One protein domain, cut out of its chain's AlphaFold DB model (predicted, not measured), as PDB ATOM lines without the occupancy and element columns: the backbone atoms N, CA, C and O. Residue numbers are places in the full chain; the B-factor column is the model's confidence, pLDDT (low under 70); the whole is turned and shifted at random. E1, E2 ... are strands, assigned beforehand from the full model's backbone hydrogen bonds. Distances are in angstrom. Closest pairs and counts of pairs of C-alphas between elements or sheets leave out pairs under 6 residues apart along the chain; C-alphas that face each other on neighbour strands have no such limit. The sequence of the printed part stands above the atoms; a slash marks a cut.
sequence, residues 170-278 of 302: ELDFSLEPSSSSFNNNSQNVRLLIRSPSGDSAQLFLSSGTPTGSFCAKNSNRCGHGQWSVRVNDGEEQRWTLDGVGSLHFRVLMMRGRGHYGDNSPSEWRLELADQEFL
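AT A GLANCE: This is residues 170 to 278 of the 302 residues of an uncharacterized protein of Meloidogyne hapla (UniProt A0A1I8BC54). Two twisted four-stranded sheets lie face to face as an elongated sandwich, with E4, E1, E7 and E8 in one layer and E3, E2, E5 and E6 in the other. The long loop of residues 255 to 266, between E7 and E8, reaches out at one end. The printed part has 109 residues, with no named helix and eight strands, E1 to E8 along the chain, and the class is all strand. The first sheet, in the order E4, E1, E7, E8, is mixed; the second, in the order E3, E2, E5, E6, is all antiparallel. The whole is compact, with a radius of gyration of the C-alphas of 15.1 A, and spans 50 by 27 by 21 A.

HOW THE PARTS SIT: Start at E1, residues 170 to 175, an inner strand. Its antiparallel neighbour E4, residues 211 to 215, stands at 163 degrees to it, with N 173 and O 212 2.8 A apart, within hydrogen-bond range. E7, residues 245 to 254, is parallel to E1 at 22 degrees; look for N 249 and O 172 at 2.8 A. E8, residues 267 to 277, is an edge strand and makes a hairpin with E7, antiparallel at 160 degrees, with N 250 and O 271 2.8 A apart. In the other sheet, E2, residues 189 to 194, and E3, residues 200 to 205, form a hairpin at 162 degrees, with N 191 and O 203 at 2.8 A. E5, residues 225 to 231, is antiparallel to E2 at 163 degrees, with N 192 and O 230 at 2.8 A. E6, residues 236 to 241, forms a hairpin with E5 at 151 degrees, with N 227 and O 239 at 2.8 A. The parts of the two sheets that face each other are 9.1 A centre to centre, and the strands of the one stand at 25 degrees to those of the other. The closest C-alphas of E3 and E4 are those of Leu 205 and Thr 211, 6.1 A apart; those of E5 and E8 are Val 231 and Trp 268, 6.6 A apart.

IN THESE COORDINATES: Find C-alpha 170 at (5.307, 68.879, 341.019), where E1 begins; it runs 16.6 A to C-alpha 175. E5 runs 20.0 A and E7 28.0 A. E8, the longest strand, runs 29.4 A from C-alpha 267 at (3.229, 50.261, 358.133) to C-alpha 277 at (15.285, 67.996, 337.963).

THE WHOLE: The two C-alphas farthest apart are those of Asn 220 and Tyr 260, 51.6 A. The printed part has no cut. The links E1 to E2 and E7 to E8 are long. The mean pLDDT of the printed part is 75.0, and 33 residues are under 70, among them residues 177 to 187 and 254 to 266.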
ATOM      1  N   GLU A 170       6.371  69.863 341.171       78.25
ATOM      2  CA  GLU A 170       5.307  68.879 341.019       78.25
ATOM      3  C   GLU A 170       5.695  67.628 341.808       78.25
ATOM      4  O   GLU A 170       6.786  67.079 341.648       78.25
ATOM      5  N   LEU A 171       4.826  67.215 342.726       79.88
ATOM      6  CA  LEU A 171       4.987  65.972 343.466       79.88
ATOM      7  C   LEU A 171       3.898  65.006 343.027       79.88
ATOM      8  O   LEU A 171       2.722  65.244 343.311       79.88
ATOM      9  N   ASP A 172       4.305  63.916 342.395       84.88
ATOM     10  CA  ASP A 172       3.422  62.854 341.948       84.88
ATOM     11  C   ASP A 172       3.508  61.665 342.890       84.88
ATOM     12  O   ASP A 172       4.587  61.222 343.282       84.88
ATOM     13  N   PHE A 173       2.353  61.121 343.246       87.00
ATOM     14  CA  PHE A 173       2.241  59.974 344.127       87.00
ATOM     15  C   PHE A 173       1.483  58.874 343.414       87.00
ATOM     16  O   PHE A 173       0.401  59.105 342.875       87.00
ATOM     17  N   SER A 174       2.023  57.665 343.464       85.75
ATOM     18  CA  SER A 174       1.340  56.457 343.020       85.75
ATOM     19  C   SER A 174       1.246  55.465 344.167       85.75
ATOM     20  O   SER A 174       2.239  55.170 344.830       85.75
ATOM     21  N   LEU A 175       0.059  54.929 344.385       81.75
ATOM     22  CA  LEU A 175      -0.190  53.836 345.301       81.75
ATOM     23  C   LEU A 175       0.174  52.530 344.600       81.75
ATOM     24  O   LEU A 175      -0.457  52.168 343.605       81.75
ATOM     25  N   GLU A 176       1.191  51.826 345.097       77.25
ATOM     26  CA  GLU A 176       1.544  50.525 344.534       77.25
ATOM     27  C   GLU A 176       0.658  49.452 345.184       77.25
ATOM     28  O   GLU A 176       0.699  49.275 346.409       77.25
ATOM     29  N   PRO A 177      -0.175  48.737 344.408       60.09
ATOM     30  CA  PRO A 177      -0.969  47.653 344.954       60.09
ATOM     31  C   PRO A 177      -0.020  46.521 345.354       60.09
ATOM     32  O   PRO A 177       0.498  45.797 344.505       60.09
ATOM     33  N   SER A 178       0.215  46.347 346.657       55.72
ATOM     34  CA  SER A 178       0.925  45.168 347.142       55.72
ATOM     35  C   SER A 178       0.105  43.932 346.759       55.72
ATOM     36  O   SER A 178      -1.095  43.830 347.028       55.72
ATOM     37  N   SER A 179       0.762  43.017 346.055       50.09
ATOM     38  CA  SER A 179       0.229  42.026 345.108       50.09
ATOM     39  C   SER A 179      -0.776  40.983 345.635       50.09
ATOM     40  O   SER A 179      -1.066  40.015 344.939       50.09
ATOM     41  N   SER A 180      -1.345  41.131 346.832       46.84
ATOM     42  CA  SER A 180      -2.341  40.178 347.357       46.84
ATOM     43  C   SER A 180      -3.362  40.729 348.361       46.84
ATOM     44  O   SER A 180      -4.309  40.021 348.688       46.84
ATOM     45  N   SER A 181      -3.232  41.968 348.843       49.56
ATOM     46  CA  SER A 181      -4.068  42.497 349.943       49.56
ATOM     47  C   SER A 181      -4.981  43.663 349.561       49.56
ATOM     48  O   SER A 181      -5.737  44.139 350.401       49.56
ATOM     49  N   PHE A 182      -4.954  44.106 348.299       51.88
ATOM     50  CA  PHE A 182      -5.752  45.245 347.825       51.88
ATOM     51  C   PHE A 182      -7.150  44.871 347.300       51.88
ATOM     52  O   PHE A 182      -7.877  45.724 346.796       51.88
ATOM     53  N   ASN A 183      -7.541  43.599 347.415       47.09
ATOM     54  CA  ASN A 183      -8.883  43.154 347.064       47.09
ATOM     55  C   ASN A 183      -9.788  43.252 348.298       47.09
ATOM     56  O   ASN A 183      -9.671  42.455 349.224       47.09
ATOM     57  N   ASN A 184     -10.722  44.202 348.246       46.75
ATOM     58  CA  ASN A 184     -12.049  44.154 348.872       46.75
ATOM     59  C   ASN A 184     -12.406  44.979 350.110       46.75
ATOM     60  O   ASN A 184     -13.554  44.851 350.500       46.75
ATOM     61  N   ASN A 185     -11.602  45.890 350.671       46.72
ATOM     62  CA  ASN A 185     -12.193  46.897 351.580       46.72
ATOM     63  C   ASN A 185     -11.349  48.171 351.724       46.72
ATOM     64  O   ASN A 185     -10.359  48.188 352.445       46.72
ATOM     65  N   SER A 186     -11.793  49.246 351.068       51.59
ATOM     66  CA  SER A 186     -11.782  50.635 351.568       51.59
ATOM     67  C   SER A 186     -10.517  51.183 352.243       51.59
ATOM     68  O   SER A 186     -10.623  51.993 353.163       51.59
ATOM     69  N   GLN A 187      -9.317  50.805 351.809       64.25
ATOM     70  CA  GLN A 187      -8.104  51.446 352.316       64.25
ATOM     71  C   GLN A 187      -7.803  52.698 351.498       64.25
ATOM     72  O   GLN A 187      -7.025  52.688 350.546       64.25
ATOM     73  N   ASN A 188      -8.489  53.778 351.870       76.38
ATOM     74  CA  ASN A 188      -8.178  55.119 351.400       76.38
ATOM     75  C   ASN A 188      -6.893  55.584 352.083       76.38
ATOM     76  O   ASN A 188      -6.811  55.610 353.311       76.38
ATOM     77  N   VAL A 189      -5.903  55.968 351.287       84.56
ATOM     78  CA  VAL A 189      -4.657  56.554 351.766       84.56
ATOM     79  C   VAL A 189      -4.769  58.065 351.685       84.56
ATOM     80  O   VAL A 189      -4.972  58.635 350.617       84.56
ATOM     81  N   ARG A 190      -4.624  58.727 352.824       90.12
ATOM     82  CA  ARG A 190      -4.594  60.178 352.945       90.12
ATOM     83  C   ARG A 190      -3.142  60.636 352.993       90.12
ATOM     84  O   ARG A 190      -2.421  60.261 353.903       90.12
ATOM     85  N   LEU A 191      -2.710  61.467 352.060       92.06
ATOM     86  CA  LEU A 191      -1.401  62.113 352.108       92.06
ATOM     87  C   LEU A 191      -1.581  63.556 352.551       92.06
ATOM     88  O   LEU A 191      -2.367  64.273 351.942       92.06
ATOM     89  N   LEU A 192      -0.863  63.990 353.583       93.56
ATOM     90  CA  LEU A 192      -0.730  65.402 353.931       93.56
ATOM     91  C   LEU A 192       0.656  65.871 353.508       93.56
ATOM     92  O   LEU A 192       1.654  65.411 354.056       93.56
ATOM     93  N   ILE A 193       0.705  66.790 352.554       92.31
ATOM     94  CA  ILE A 193       1.935  67.331 351.980       92.31
ATOM     95  C   ILE A 193       2.100  68.764 352.467       92.31
ATOM     96  O   ILE A 193       1.123  69.516 352.497       92.31
ATOM     97  N   ARG A 194       3.323  69.146 352.837       91.81
ATOM     98  CA  ARG A 194       3.691  70.511 353.224       91.81
ATOM     99  C   ARG A 194       4.945  70.948 352.479       91.81
ATOM    100  O   ARG A 194       5.952  70.237 352.480       91.81
ATOM    101  N   SER A 195       4.873  72.115 351.853       88.50
ATOM    102  CA  SER A 195       5.994  72.741 351.161       88.50
ATOM    103  C   SER A 195       6.835  73.609 352.118       88.50
ATOM    104  O   SER A 195       6.351  74.017 353.178       88.50
ATOM    105  N   PRO A 196       8.068  73.984 351.728       84.81
ATOM    106  CA  PRO A 196       8.905  74.913 352.486       84.81
ATOM    107  C   PRO A 196       8.303  76.319 352.623       84.81
ATOM    108  O   PRO A 196       8.683  77.061 353.525       84.81
ATOM    109  N   SER A 197       7.398  76.706 351.715       82.06
ATOM    110  CA  SER A 197       6.666  77.981 351.764       82.06
ATOM    111  C   SER A 197       5.481  77.954 352.734       82.06
ATOM    112  O   SER A 197       4.879  78.997 352.968       82.06
ATOM    113  N   GLY A 198       5.157  76.792 353.309       85.69
ATOM    114  CA  GLY A 198       3.996  76.607 354.178       85.69
ATOM    115  C   GLY A 198       2.711  76.237 353.436       85.69
ATOM    116  O   GLY A 198       1.680  76.054 354.084       85.69
ATOM    117  N   ASP A 199       2.755  76.075 352.108       86.31
ATOM    118  CA  ASP A 199       1.619  75.538 351.358       86.31
ATOM    119  C   ASP A 199       1.378  74.092 351.790       86.31
ATOM    120  O   ASP A 199       2.320  73.323 352.001       86.31
ATOM    121  N   SER A 200       0.114  73.697 351.906       89.81
ATOM    122  CA  SER A 200      -0.227  72.317 352.231       89.81
ATOM    123  C   SER A 200      -1.368  71.805 351.375       89.81
ATOM    124  O   SER A 200      -2.261  72.563 350.995       89.81
ATOM    125  N   ALA A 201      -1.334  70.511 351.082       89.69
ATOM    126  CA  ALA A 201      -2.405  69.824 350.384       89.69
ATOM    127  C   ALA A 201      -2.672  68.465 351.006       89.69
ATOM    128  O   ALA A 201      -1.784  67.831 351.583       89.69
ATOM    129  N   GLN A 202      -3.914  68.023 350.852       92.31
ATOM    130  CA  GLN A 202      -4.342  66.697 351.240       92.31
ATOM    131  C   GLN A 202      -4.763  65.917 349.997       92.31
ATOM    132  O   GLN A 202      -5.697  66.324 349.307       92.31
ATOM    133  N   LEU A 203      -4.073  64.812 349.711       90.12
ATOM    134  CA  LEU A 203      -4.410  63.909 348.608       90.12
ATOM    135  C   LEU A 203      -5.063  62.644 349.155       90.12
ATOM    136  O   LEU A 203      -4.693  62.156 350.222       90.12
ATOM    137  N   PHE A 204      -6.020  62.102 348.408       89.62
ATOM    138  CA  PHE A 204      -6.712  60.863 348.746       89.62
ATOM    139  C   PHE A 204      -6.475  59.841 347.634       89.62
ATOM    140  O   PHE A 204      -7.035  59.960 346.545       89.62
ATOM    141  N   LEU A 205      -5.627  58.852 347.909       86.56
ATOM    142  CA  LEU A 205      -5.337  57.752 346.996       86.56
ATOM    143  C   LEU A 205      -6.206  56.547 347.356       86.56
ATOM    144  O   LEU A 205      -6.334  56.180 348.525       86.56
ATOM    145  N   SER A 206      -6.807  55.924 346.352       83.56
ATOM    146  CA  SER A 206      -7.664  54.745 346.509       83.56
ATOM    147  C   SER A 206      -7.441  53.778 345.347       83.56
ATOM    148  O   SER A 206      -6.770  54.124 344.379       83.56
ATOM    149  N   SER A 207      -8.028  52.580 345.381       73.50
ATOM    150  CA  SER A 207      -7.976  51.668 344.225       73.50
ATOM    151  C   SER A 207      -8.583  52.278 342.953       73.50
ATOM    152  O   SER A 207      -8.131  51.963 341.857       73.50
ATOM    153  N   GLY A 208      -9.582  53.161 343.088       71.56
ATOM    154  CA  GLY A 208     -10.199  53.875 341.966       71.56
ATOM    155  C   GLY A 208      -9.409  55.102 341.500       71.56
ATOM    156  O   GLY A 208      -9.525  55.508 340.348       71.56
ATOM    157  N   THR A 209      -8.586  55.675 342.378       78.62
ATOM    158  CA  THR A 209      -7.718  56.830 342.104       78.62
ATOM    159  C   THR A 209      -6.327  56.564 342.682       78.62
ATOM    160  O   THR A 209      -5.960  57.136 343.711       78.62
ATOM    161  N   PRO A 210      -5.546  55.655 342.068       79.19
ATOM    162  CA  PRO A 210      -4.280  55.200 342.642       79.19
ATOM    163  C   PRO A 210      -3.169  56.243 342.515       79.19
ATOM    164  O   PRO A 210      -2.076  56.029 343.021       79.19
ATOM    165  N   THR A 211      -3.423  57.362 341.841       85.75
ATOM    166  CA  THR A 211      -2.450  58.426 341.608       85.75
ATOM    167  C   THR A 211      -2.988  59.775 342.061       85.75
ATOM    168  O   THR A 211      -4.190  60.027 341.964       85.75
ATOM    169  N   GLY A 212      -2.102  60.662 342.500       84.81
ATOM    170  CA  GLY A 212      -2.432  62.045 342.832       84.81
ATOM    171  C   GLY A 212      -1.216  62.949 342.679       84.81
ATOM    172  O   GLY A 212      -0.090  62.476 342.810       84.81
ATOM    173  N   SER A 213      -1.451  64.234 342.419       86.06
ATOM    174  CA  SER A 213      -0.395  65.224 342.213       86.06
ATOM    175  C   SER A 213      -0.601  66.470 343.074       86.06
ATOM    176  O   SER A 213      -1.728  66.832 343.431       86.06
ATOM    177  N   PHE A 214       0.502  67.123 343.438       84.38
ATOM    178  CA  PHE A 214       0.502  68.397 344.152       84.38
ATOM    179  C   PHE A 214       1.483  69.381 343.518       84.38
ATOM    180  O   PHE A 214       2.666  69.078 343.379       84.38
ATOM    181  N   CYS A 215       0.993  70.589 343.226       79.69
ATOM    182  CA  CYS A 215       1.798  71.696 342.716       79.69
ATOM    183  C   CYS A 215       1.815  72.845 343.733       79.69
ATOM    184  O   CYS A 215       0.777  73.462 344.003       79.69
ATOM    185  N   ALA A 216       2.992  73.175 344.271       76.06
ATOM    186  CA  ALA A 216       3.154  74.336 345.149       76.06
ATOM    187  C   ALA A 216       3.218  75.628 344.316       76.06
ATOM    188  O   ALA A 216       4.112  75.795 343.484       76.06
ATOM    189  N   LYS A 217       2.257  76.541 344.520       62.44
ATOM    190  CA  LYS A 217       2.036  77.691 343.625       62.44
ATOM    191  C   LYS A 217       3.061  78.817 343.768       62.44
ATOM    192  O   LYS A 217       3.306  79.494 342.780       62.44
ATOM    193  N   ASN A 218       3.670  79.009 344.940       57.72
ATOM    194  CA  ASN A 218       4.470  80.204 345.239       57.72
ATOM    195  C   ASN A 218       5.720  79.884 346.057       57.72
ATOM    196  O   ASN A 218       5.990  80.480 347.103       57.72
ATOM    197  N   SER A 219       6.536  78.951 345.573       57.53
ATOM    198  CA  SER A 219       7.864  78.827 346.148       57.53
ATOM    199  C   SER A 219       8.744  79.951 345.584       57.53
ATOM    200  O   SER A 219       9.440  79.780 344.591       57.53
ATOM    201  N   ASN A 220       8.804  81.101 346.274       59.22
ATOM    202  CA  ASN A 220       9.873  82.112 346.080       59.22
ATOM    203  C   ASN A 220      11.288  81.508 346.223       59.22
ATOM    204  O   ASN A 220      12.298  82.178 346.047       59.22
ATOM    205  N   ARG A 221      11.337  80.235 346.617       63.53
ATOM    206  CA  ARG A 221      12.500  79.399 346.792       63.53
ATOM    207  C   ARG A 221      12.610  78.295 345.749       63.53
ATOM    208  O   ARG A 221      13.423  77.424 345.979       63.53
ATOM    209  N   CYS A 222      11.862  78.246 344.644       71.88
ATOM    210  CA  CYS A 222      12.096  77.222 343.603       71.88
ATOM    211  C   CYS A 222      11.978  75.779 344.120       71.88
ATOM    212  O   CYS A 222      12.772  74.920 343.763       71.88
ATOM    213  N   GLY A 223      11.097  75.532 345.082       72.88
ATOM    214  CA  GLY A 223      11.032  74.256 345.782       72.88
ATOM    215  C   GLY A 223      12.172  73.967 346.756       72.88
ATOM    216  O   GLY A 223      12.112  72.942 347.428       72.88
ATOM    217  N   HIS A 224      13.165  74.849 346.891       77.62
ATOM    218  CA  HIS A 224      14.274  74.676 347.820       77.62
ATOM    219  C   HIS A 224      13.788  74.724 349.267       77.62
ATOM    220  O   HIS A 224      13.032  75.617 349.677       77.62
ATOM    221  N   GLY A 225      14.309  73.796 350.060       81.69
ATOM    222  CA  GLY A 225      14.049  73.694 351.486       81.69
ATOM    223  C   GLY A 225      13.417  72.367 351.875       81.69
ATOM    224  O   GLY A 225      13.393  71.403 351.109       81.69
ATOM    225  N   GLN A 226      12.936  72.321 353.113       88.62
ATOM    226  CA  GLN A 226      12.373  71.116 353.698       88.62
ATOM    227  C   GLN A 226      10.904  70.958 353.310       88.62
ATOM    228  O   GLN A 226      10.073  71.813 353.610       88.62
ATOM    229  N   TRP A 227      10.597  69.835 352.683       89.25
ATOM    230  CA  TRP A 227       9.241  69.370 352.455       89.25
ATOM    231  C   TRP A 227       8.920  68.266 353.444       89.25
ATOM    232  O   TRP A 227       9.813  67.541 353.901       89.25
ATOM    233  N   SER A 228       7.637  68.113 353.742       92.38
ATOM    234  CA  SER A 228       7.176  66.984 354.527       92.38
ATOM    235  C   SER A 228       5.933  66.342 353.953       92.38
ATOM    236  O   SER A 228       5.060  67.007 353.392       92.38
ATOM    237  N   VAL A 229       5.875  65.021 354.075       92.44
ATOM    238  CA  VAL A 229       4.729  64.217 353.673       92.44
ATOM    239  C   VAL A 229       4.396  63.264 354.800       92.44
ATOM    240  O   VAL A 229       5.252  62.543 355.308       92.44
ATOM    241  N   ARG A 230       3.128  63.255 355.187       91.69
ATOM    242  CA  ARG A 230       2.576  62.309 356.149       91.69
ATOM    243  C   ARG A 230       1.579  61.410 355.442       91.69
ATOM    244  O   ARG A 230       0.696  61.907 354.745       91.69
ATOM    245  N   VAL A 231       1.724  60.105 355.634       89.62
ATOM    246  CA  VAL A 231       0.804  59.099 355.097       89.62
ATOM    247  C   VAL A 231      -0.147  58.666 356.209       89.62
ATOM    248  O   VAL A 231       0.287  58.162 357.242       89.62
ATOM    249  N   ASN A 232      -1.446  58.868 356.002       85.94
ATOM    250  CA  ASN A 232      -2.513  58.706 356.988       85.94
ATOM    251  C   ASN A 232      -2.172  59.430 358.307       85.94
ATOM    252  O   ASN A 232      -1.633  60.538 358.287       85.94
ATOM    253  N   ASP A 233      -2.468  58.804 359.446       80.06
ATOM    254  CA  ASP A 233      -2.073  59.265 360.782       80.06
ATOM    255  C   ASP A 233      -0.694  58.712 361.202       80.06
ATOM    256  O   ASP A 233      -0.393  58.605 362.388       80.06
ATOM    257  N   GLY A 234       0.136  58.323 360.226       81.06
ATOM    258  CA  GLY A 234       1.468  57.762 360.440       81.06
ATOM    259  C   GLY A 234       2.562  58.810 360.648       81.06
ATOM    260  O   GLY A 234       2.307  60.002 360.851       81.06
ATOM    261  N   GLU A 235       3.812  58.350 360.575       84.00
ATOM    262  CA  GLU A 235       4.982  59.213 360.721       84.00
ATOM    263  C   GLU A 235       5.133  60.194 359.550       84.00
ATOM    264  O   GLU A 235       4.823  59.909 358.391       84.00
ATOM    265  N   GLU A 236       5.613  61.393 359.874       90.31
ATOM    266  CA  GLU A 236       5.889  62.441 358.900       90.31
ATOM    267  C   GLU A 236       7.304  62.272 358.349       90.31
ATOM    268  O   GLU A 236       8.291  62.468 359.061       90.31
ATOM    269  N   GLN A 237       7.403  61.948 357.064       89.38
ATOM    270  CA  GLN A 237       8.676  61.893 356.364       89.38
ATOM    271  C   GLN A 237       9.069  63.286 355.886       89.38
ATOM    272  O   GLN A 237       8.226  64.071 355.446       89.38
ATOM    273  N   ARG A 238      10.360  63.601 355.986       90.94
ATOM    274  CA  ARG A 238      10.911  64.902 355.607       90.94
ATOM    275  C   ARG A 238      12.072  64.722 354.651       90.94
ATOM    276  O   ARG A 238      12.937  63.880 354.875       90.94
ATOM    277  N   TRP A 239      12.130  65.574 353.642       85.31
ATOM    278  CA  TRP A 239      13.229  65.622 352.683       85.31
ATOM    279  C   TRP A 239      13.562  67.069 352.351       85.31
ATOM    280  O   TRP A 239      12.706  67.952 352.406       85.31
ATOM    281  N   THR A 240      14.828  67.313 352.037       84.12
ATOM    282  CA  THR A 240      15.298  68.632 351.611       84.12
ATOM    283  C   THR A 240      15.527  68.590 350.116       84.12
ATOM    284  O   THR A 240      16.248  67.717 349.636       84.12
ATOM    285  N   LEU A 241      14.904  69.517 349.395       78.50
ATOM    286  CA  LEU A 241      15.129  69.697 347.966       78.50
ATOM    287  C   LEU A 241      16.022  70.908 347.744       78.50
ATOM    288  O   LEU A 241      15.919  71.904 348.463       78.50
ATOM    289  N   ASP A 242      16.881  70.803 346.738       74.38
ATOM    290  CA  ASP A 242      17.834  71.835 346.330       74.38
ATOM    291  C   ASP A 242      17.607  72.187 344.854       74.38
ATOM    292  O   ASP A 242      18.489  72.047 344.010       74.38
ATOM    293  N   GLY A 243      16.358  72.504 344.498       69.25
ATOM    294  CA  GLY A 243      16.028  72.815 343.115       69.25
ATOM    295  C   GLY A 243      14.579  72.599 342.714       69.25
ATOM    296  O   GLY A 243      13.729  72.163 343.490       69.25
ATOM    297  N   VAL A 244      14.359  72.889 341.434       67.94
ATOM    298  CA  VAL A 244      13.077  72.813 340.736       67.94
ATOM    299  C   VAL A 244      13.013  71.524 339.938       67.94
ATOM    300  O   VAL A 244      13.939  71.203 339.187       67.94
ATOM    301  N   GLY A 245      11.900  70.812 340.043       72.31
ATOM    302  CA  GLY A 245      11.688  69.593 339.287       72.31
ATOM    303  C   GLY A 245      10.388  68.901 339.647       72.31
ATOM    304  O   GLY A 245       9.555  69.449 340.374       72.31
ATOM    305  N   SER A 246      10.274  67.678 339.153       74.50
ATOM    306  CA  SER A 246       9.195  66.757 339.467       74.50
ATOM    307  C   SER A 246       9.750  65.600 340.290       74.50
ATOM    308  O   SER A 246      10.781  65.009 339.946       74.50
ATOM    309  N   LEU A 247       9.089  65.282 341.400       77.38
ATOM    310  CA  LEU A 247       9.416  64.117 342.218       77.38
ATOM    311  C   LEU A 247       8.276  63.126 342.160       77.38
ATOM    312  O   LEU A 247       7.126  63.482 342.404       77.38
ATOM    313  N   HIS A 248       8.623  61.871 341.916       84.06
ATOM    314  CA  HIS A 248       7.663  60.791 341.843       84.06
ATOM    315  C   HIS A 248       7.867  59.881 343.046       84.06
ATOM    316  O   HIS A 248       8.953  59.336 343.253       84.06
ATOM    317  N   PHE A 249       6.818  59.687 343.829       86.00
ATOM    318  CA  PHE A 249       6.818  58.835 345.005       86.00
ATOM    319  C   PHE A 249       5.883  57.651 344.826       86.00
ATOM    320  O   PHE A 249       4.783  57.755 344.281       86.00
ATOM    321  N   ARG A 250       6.300  56.518 345.375       86.31
ATOM    322  CA  ARG A 250       5.457  55.349 345.570       86.31
ATOM    323  C   ARG A 250       5.047  55.262 347.024       86.31
ATOM    324  O   ARG A 250       5.879  55.362 347.924       86.31
ATOM    325  N   VAL A 251       3.755  55.074 347.244       84.56
ATOM    326  CA  VAL A 251       3.205  54.775 348.560       84.56
ATOM    327  C   VAL A 251       3.021  53.269 348.648       84.56
ATOM    328  O   VAL A 251       2.251  52.685 347.884       84.56
ATOM    329  N   LEU A 252       3.750  52.652 349.569       80.62
ATOM    330  CA  LEU A 252       3.790  51.214 349.776       80.62
ATOM    331  C   LEU A 252       3.139  50.870 351.109       80.62
ATOM    332  O   LEU A 252       3.421  51.484 352.138       80.62
ATOM    333  N   MET A 253       2.304  49.839 351.099       74.31
ATOM    334  CA  MET A 253       1.841  49.205 352.324       74.31
ATOM    335  C   MET A 253       2.780  48.050 352.666       74.31
ATOM    336  O   MET A 253       2.802  47.030 351.971       74.31
ATOM    337  N   MET A 254       3.535  48.195 353.746       69.31
ATOM    338  CA  MET A 254       4.369  47.133 354.287       69.31
ATOM    339  C   MET A 254       3.527  46.286 355.240       69.31
ATOM    340  O   MET A 254       2.903  46.790 356.172       69.31
ATOM    341  N   ARG A 255       3.512  44.966 355.032       66.69
ATOM    342  CA  ARG A 255       3.018  44.050 356.066       66.69
ATOM    343  C   ARG A 255       4.010  44.080 357.224       66.69
ATOM    344  O   ARG A 255       5.186  43.775 357.019       66.69
ATOM    345  N   GLY A 256       3.532  44.398 358.425       58.69
ATOM    346  CA  GLY A 256       4.311  44.173 359.634       58.69
ATOM    347  C   GLY A 256       4.739  42.707 359.681       58.69
ATOM    348  O   GLY A 256       3.919  41.807 359.475       58.69
ATOM    349  N   ARG A 257       6.031  42.444 359.911       52.97
ATOM    350  CA  ARG A 257       6.512  41.101 360.266       52.97
ATOM    351  C   ARG A 257       6.056  40.798 361.694       52.97
ATOM    352  O   ARG A 257       6.864  40.802 362.617       52.97
ATOM    353  N   GLY A 258       4.759  40.571 361.878       49.25
ATOM    354  CA  GLY A 258       4.248  40.012 363.120       49.25
ATOM    355  C   GLY A 258       4.897  38.648 363.338       49.25
ATOM    356  O   GLY A 258       4.886  37.795 362.446       49.25
ATOM    357  N   HIS A 259       5.493  38.440 364.513       47.38
ATOM    358  CA  HIS A 259       5.646  37.084 365.033       47.38
ATOM    359  C   HIS A 259       4.251  36.445 365.060       47.38
ATOM    360  O   HIS A 259       3.280  37.127 365.382       47.38
ATOM    361  N   TYR A 260       4.159  35.179 364.640       44.94
ATOM    362  CA  TYR A 260       2.928  34.385 364.523       44.94
ATOM    363  C   TYR A 260       1.809  34.844 365.482       44.94
ATOM    364  O   TYR A 260       1.843  34.520 366.664       44.94
ATOM    365  N   GLY A 261       0.821  35.582 364.962       53.12
ATOM    366  CA  GLY A 261      -0.399  35.952 365.694       53.12
ATOM    367  C   GLY A 261      -0.711  37.446 365.769       53.12
ATOM    368  O   GLY A 261      -1.887  37.790 365.874       53.12
ATOM    369  N   ASP A 262       0.279  38.331 365.642       49.34
ATOM    370  CA  ASP A 262       0.025  39.773 365.726       49.34
ATOM    371  C   ASP A 262      -0.316  40.374 364.354       49.34
ATOM    372  O   ASP A 262       0.545  40.585 363.498       49.34
ATOM    373  N   ASN A 263      -1.600  40.698 364.161       53.06
ATOM    374  CA  ASN A 263      -2.111  41.545 363.074       53.06
ATOM    375  C   ASN A 263      -1.742  43.023 363.313       53.06
ATOM    376  O   ASN A 263      -2.599  43.907 363.245       53.06
ATOM    377  N   SER A 264      -0.480  43.297 363.653       48.88
ATOM    378  CA  SER A 264       0.005  44.663 363.842       48.88
ATOM    379  C   SER A 264      -0.223  45.473 362.559       48.88
ATOM    380  O   SER A 264      -0.063  44.929 361.459       48.88
ATOM    381  N   PRO A 265      -0.618  46.751 362.684       51.06
ATOM    382  CA  PRO A 265      -1.049  47.559 361.555       51.06
ATOM    383  C   PRO A 265       0.031  47.633 360.476       51.06
ATOM    384  O   PRO A 265       1.220  47.763 360.762       51.06
ATOM    385  N   SER A 266      -0.416  47.535 359.227       65.50
ATOM    386  CA  SER A 266       0.398  47.694 358.032       65.50
ATOM    387  C   SER A 266       1.110  49.046 358.081       65.50
ATOM    388  O   SER A 266       0.461  50.094 358.081       65.50
ATOM    389  N   GLU A 267       2.436  49.037 358.155       74.44
ATOM    390  CA  GLU A 267       3.229  50.261 358.133       74.44
ATOM    391  C   GLU A 267       3.177  50.854 356.721       74.44
ATOM    392  O   GLU A 267       3.338  50.146 355.724       74.44
ATOM    393  N   TRP A 268       2.931  52.156 356.615       78.50
ATOM    394  CA  TRP A 268       2.963  52.849 355.333       78.50
ATOM    395  C   TRP A 268       4.353  53.409 355.095       78.50
ATOM    396  O   TRP A 268       4.854  54.205 355.886       78.50
ATOM    397  N   ARG A 269       4.958  53.028 353.972       81.19
ATOM    398  CA  ARG A 269       6.261  53.529 353.559       81.19
ATOM    399  C   ARG A 269       6.117  54.373 352.306       81.19
ATOM    400  O   ARG A 269       5.476  53.976 351.340       81.19
ATOM    401  N   LEU A 270       6.746  55.536 352.333       85.75
ATOM    402  CA  LEU A 270       6.925  56.384 351.169       85.75
ATOM    403  C   LEU A 270       8.309  56.105 350.577       85.75
ATOM    404  O   LEU A 270       9.303  56.046 351.303       85.75
ATOM    405  N   GLU A 271       8.365  55.879 349.272       85.56
ATOM    406  CA  GLU A 271       9.599  55.604 348.539       85.56
ATOM    407  C   GLU A 271       9.722  56.579 347.371       85.56
ATOM    408  O   GLU A 271       8.771  56.767 346.616       85.56
ATOM    409  N   LEU A 272      10.881  57.221 347.222       82.81
ATOM    410  CA  LEU A 272      11.170  58.040 346.047       82.81
ATOM    411  C   LEU A 272      11.421  57.100 344.864       82.81
ATOM    412  O   LEU A 272      12.392  56.349 344.868       82.81
ATOM    413  N   ALA A 273      10.530  57.132 343.880       81.12
ATOM    414  CA  ALA A 273      10.591  56.271 342.709       81.12
ATOM    415  C   ALA A 273      11.447  56.871 341.596       81.12
ATOM    416  O   ALA A 273      12.198  56.144 340.950       81.12
ATOM    417  N   ASP A 274      11.304  58.174 341.361       77.25
ATOM    418  CA  ASP A 274      12.057  58.891 340.337       77.25
ATOM    419  C   ASP A 274      12.149  60.383 340.669       77.25
ATOM    420  O   ASP A 274      11.338  60.933 341.424       77.25
ATOM    421  N   GLN A 275      13.142  61.041 340.090       75.69
ATOM    422  CA  GLN A 275      13.434  62.447 340.286       75.69
ATOM    423  C   GLN A 275      13.894  63.066 338.970       75.69
ATOM    424  O   GLN A 275      14.984  62.788 338.471       75.69
ATOM    425  N   GLU A 276      13.081  63.981 338.452       70.88
ATOM    426  CA  GLU A 276      13.414  64.766 337.272       70.88
ATOM    427  C   GLU A 276      13.663  66.210 337.695       70.88
ATOM    428  O   GLU A 276      12.739  66.982 337.938       70.88
ATOM    429  N   PHE A 277      14.933  66.595 337.784       67.06
ATOM    430  CA  PHE A 277      15.285  67.996 337.963       67.06
ATOM    431  C   PHE A 277      15.498  68.672 336.619       67.06
ATOM    432  O   PHE A 277      16.276  68.203 335.781       67.06
ATOM    433  N   LEU A 278      14.893  69.849 336.460       57.25
ATOM    434  CA  LEU A 278      15.379  70.802 335.477       57.25
ATOM    435  C   LEU A 278      16.775  71.204 335.943       57.25
ATOM    436  O   LEU A 278      16.931  71.990 336.877       57.25
TER     437      LEU A 278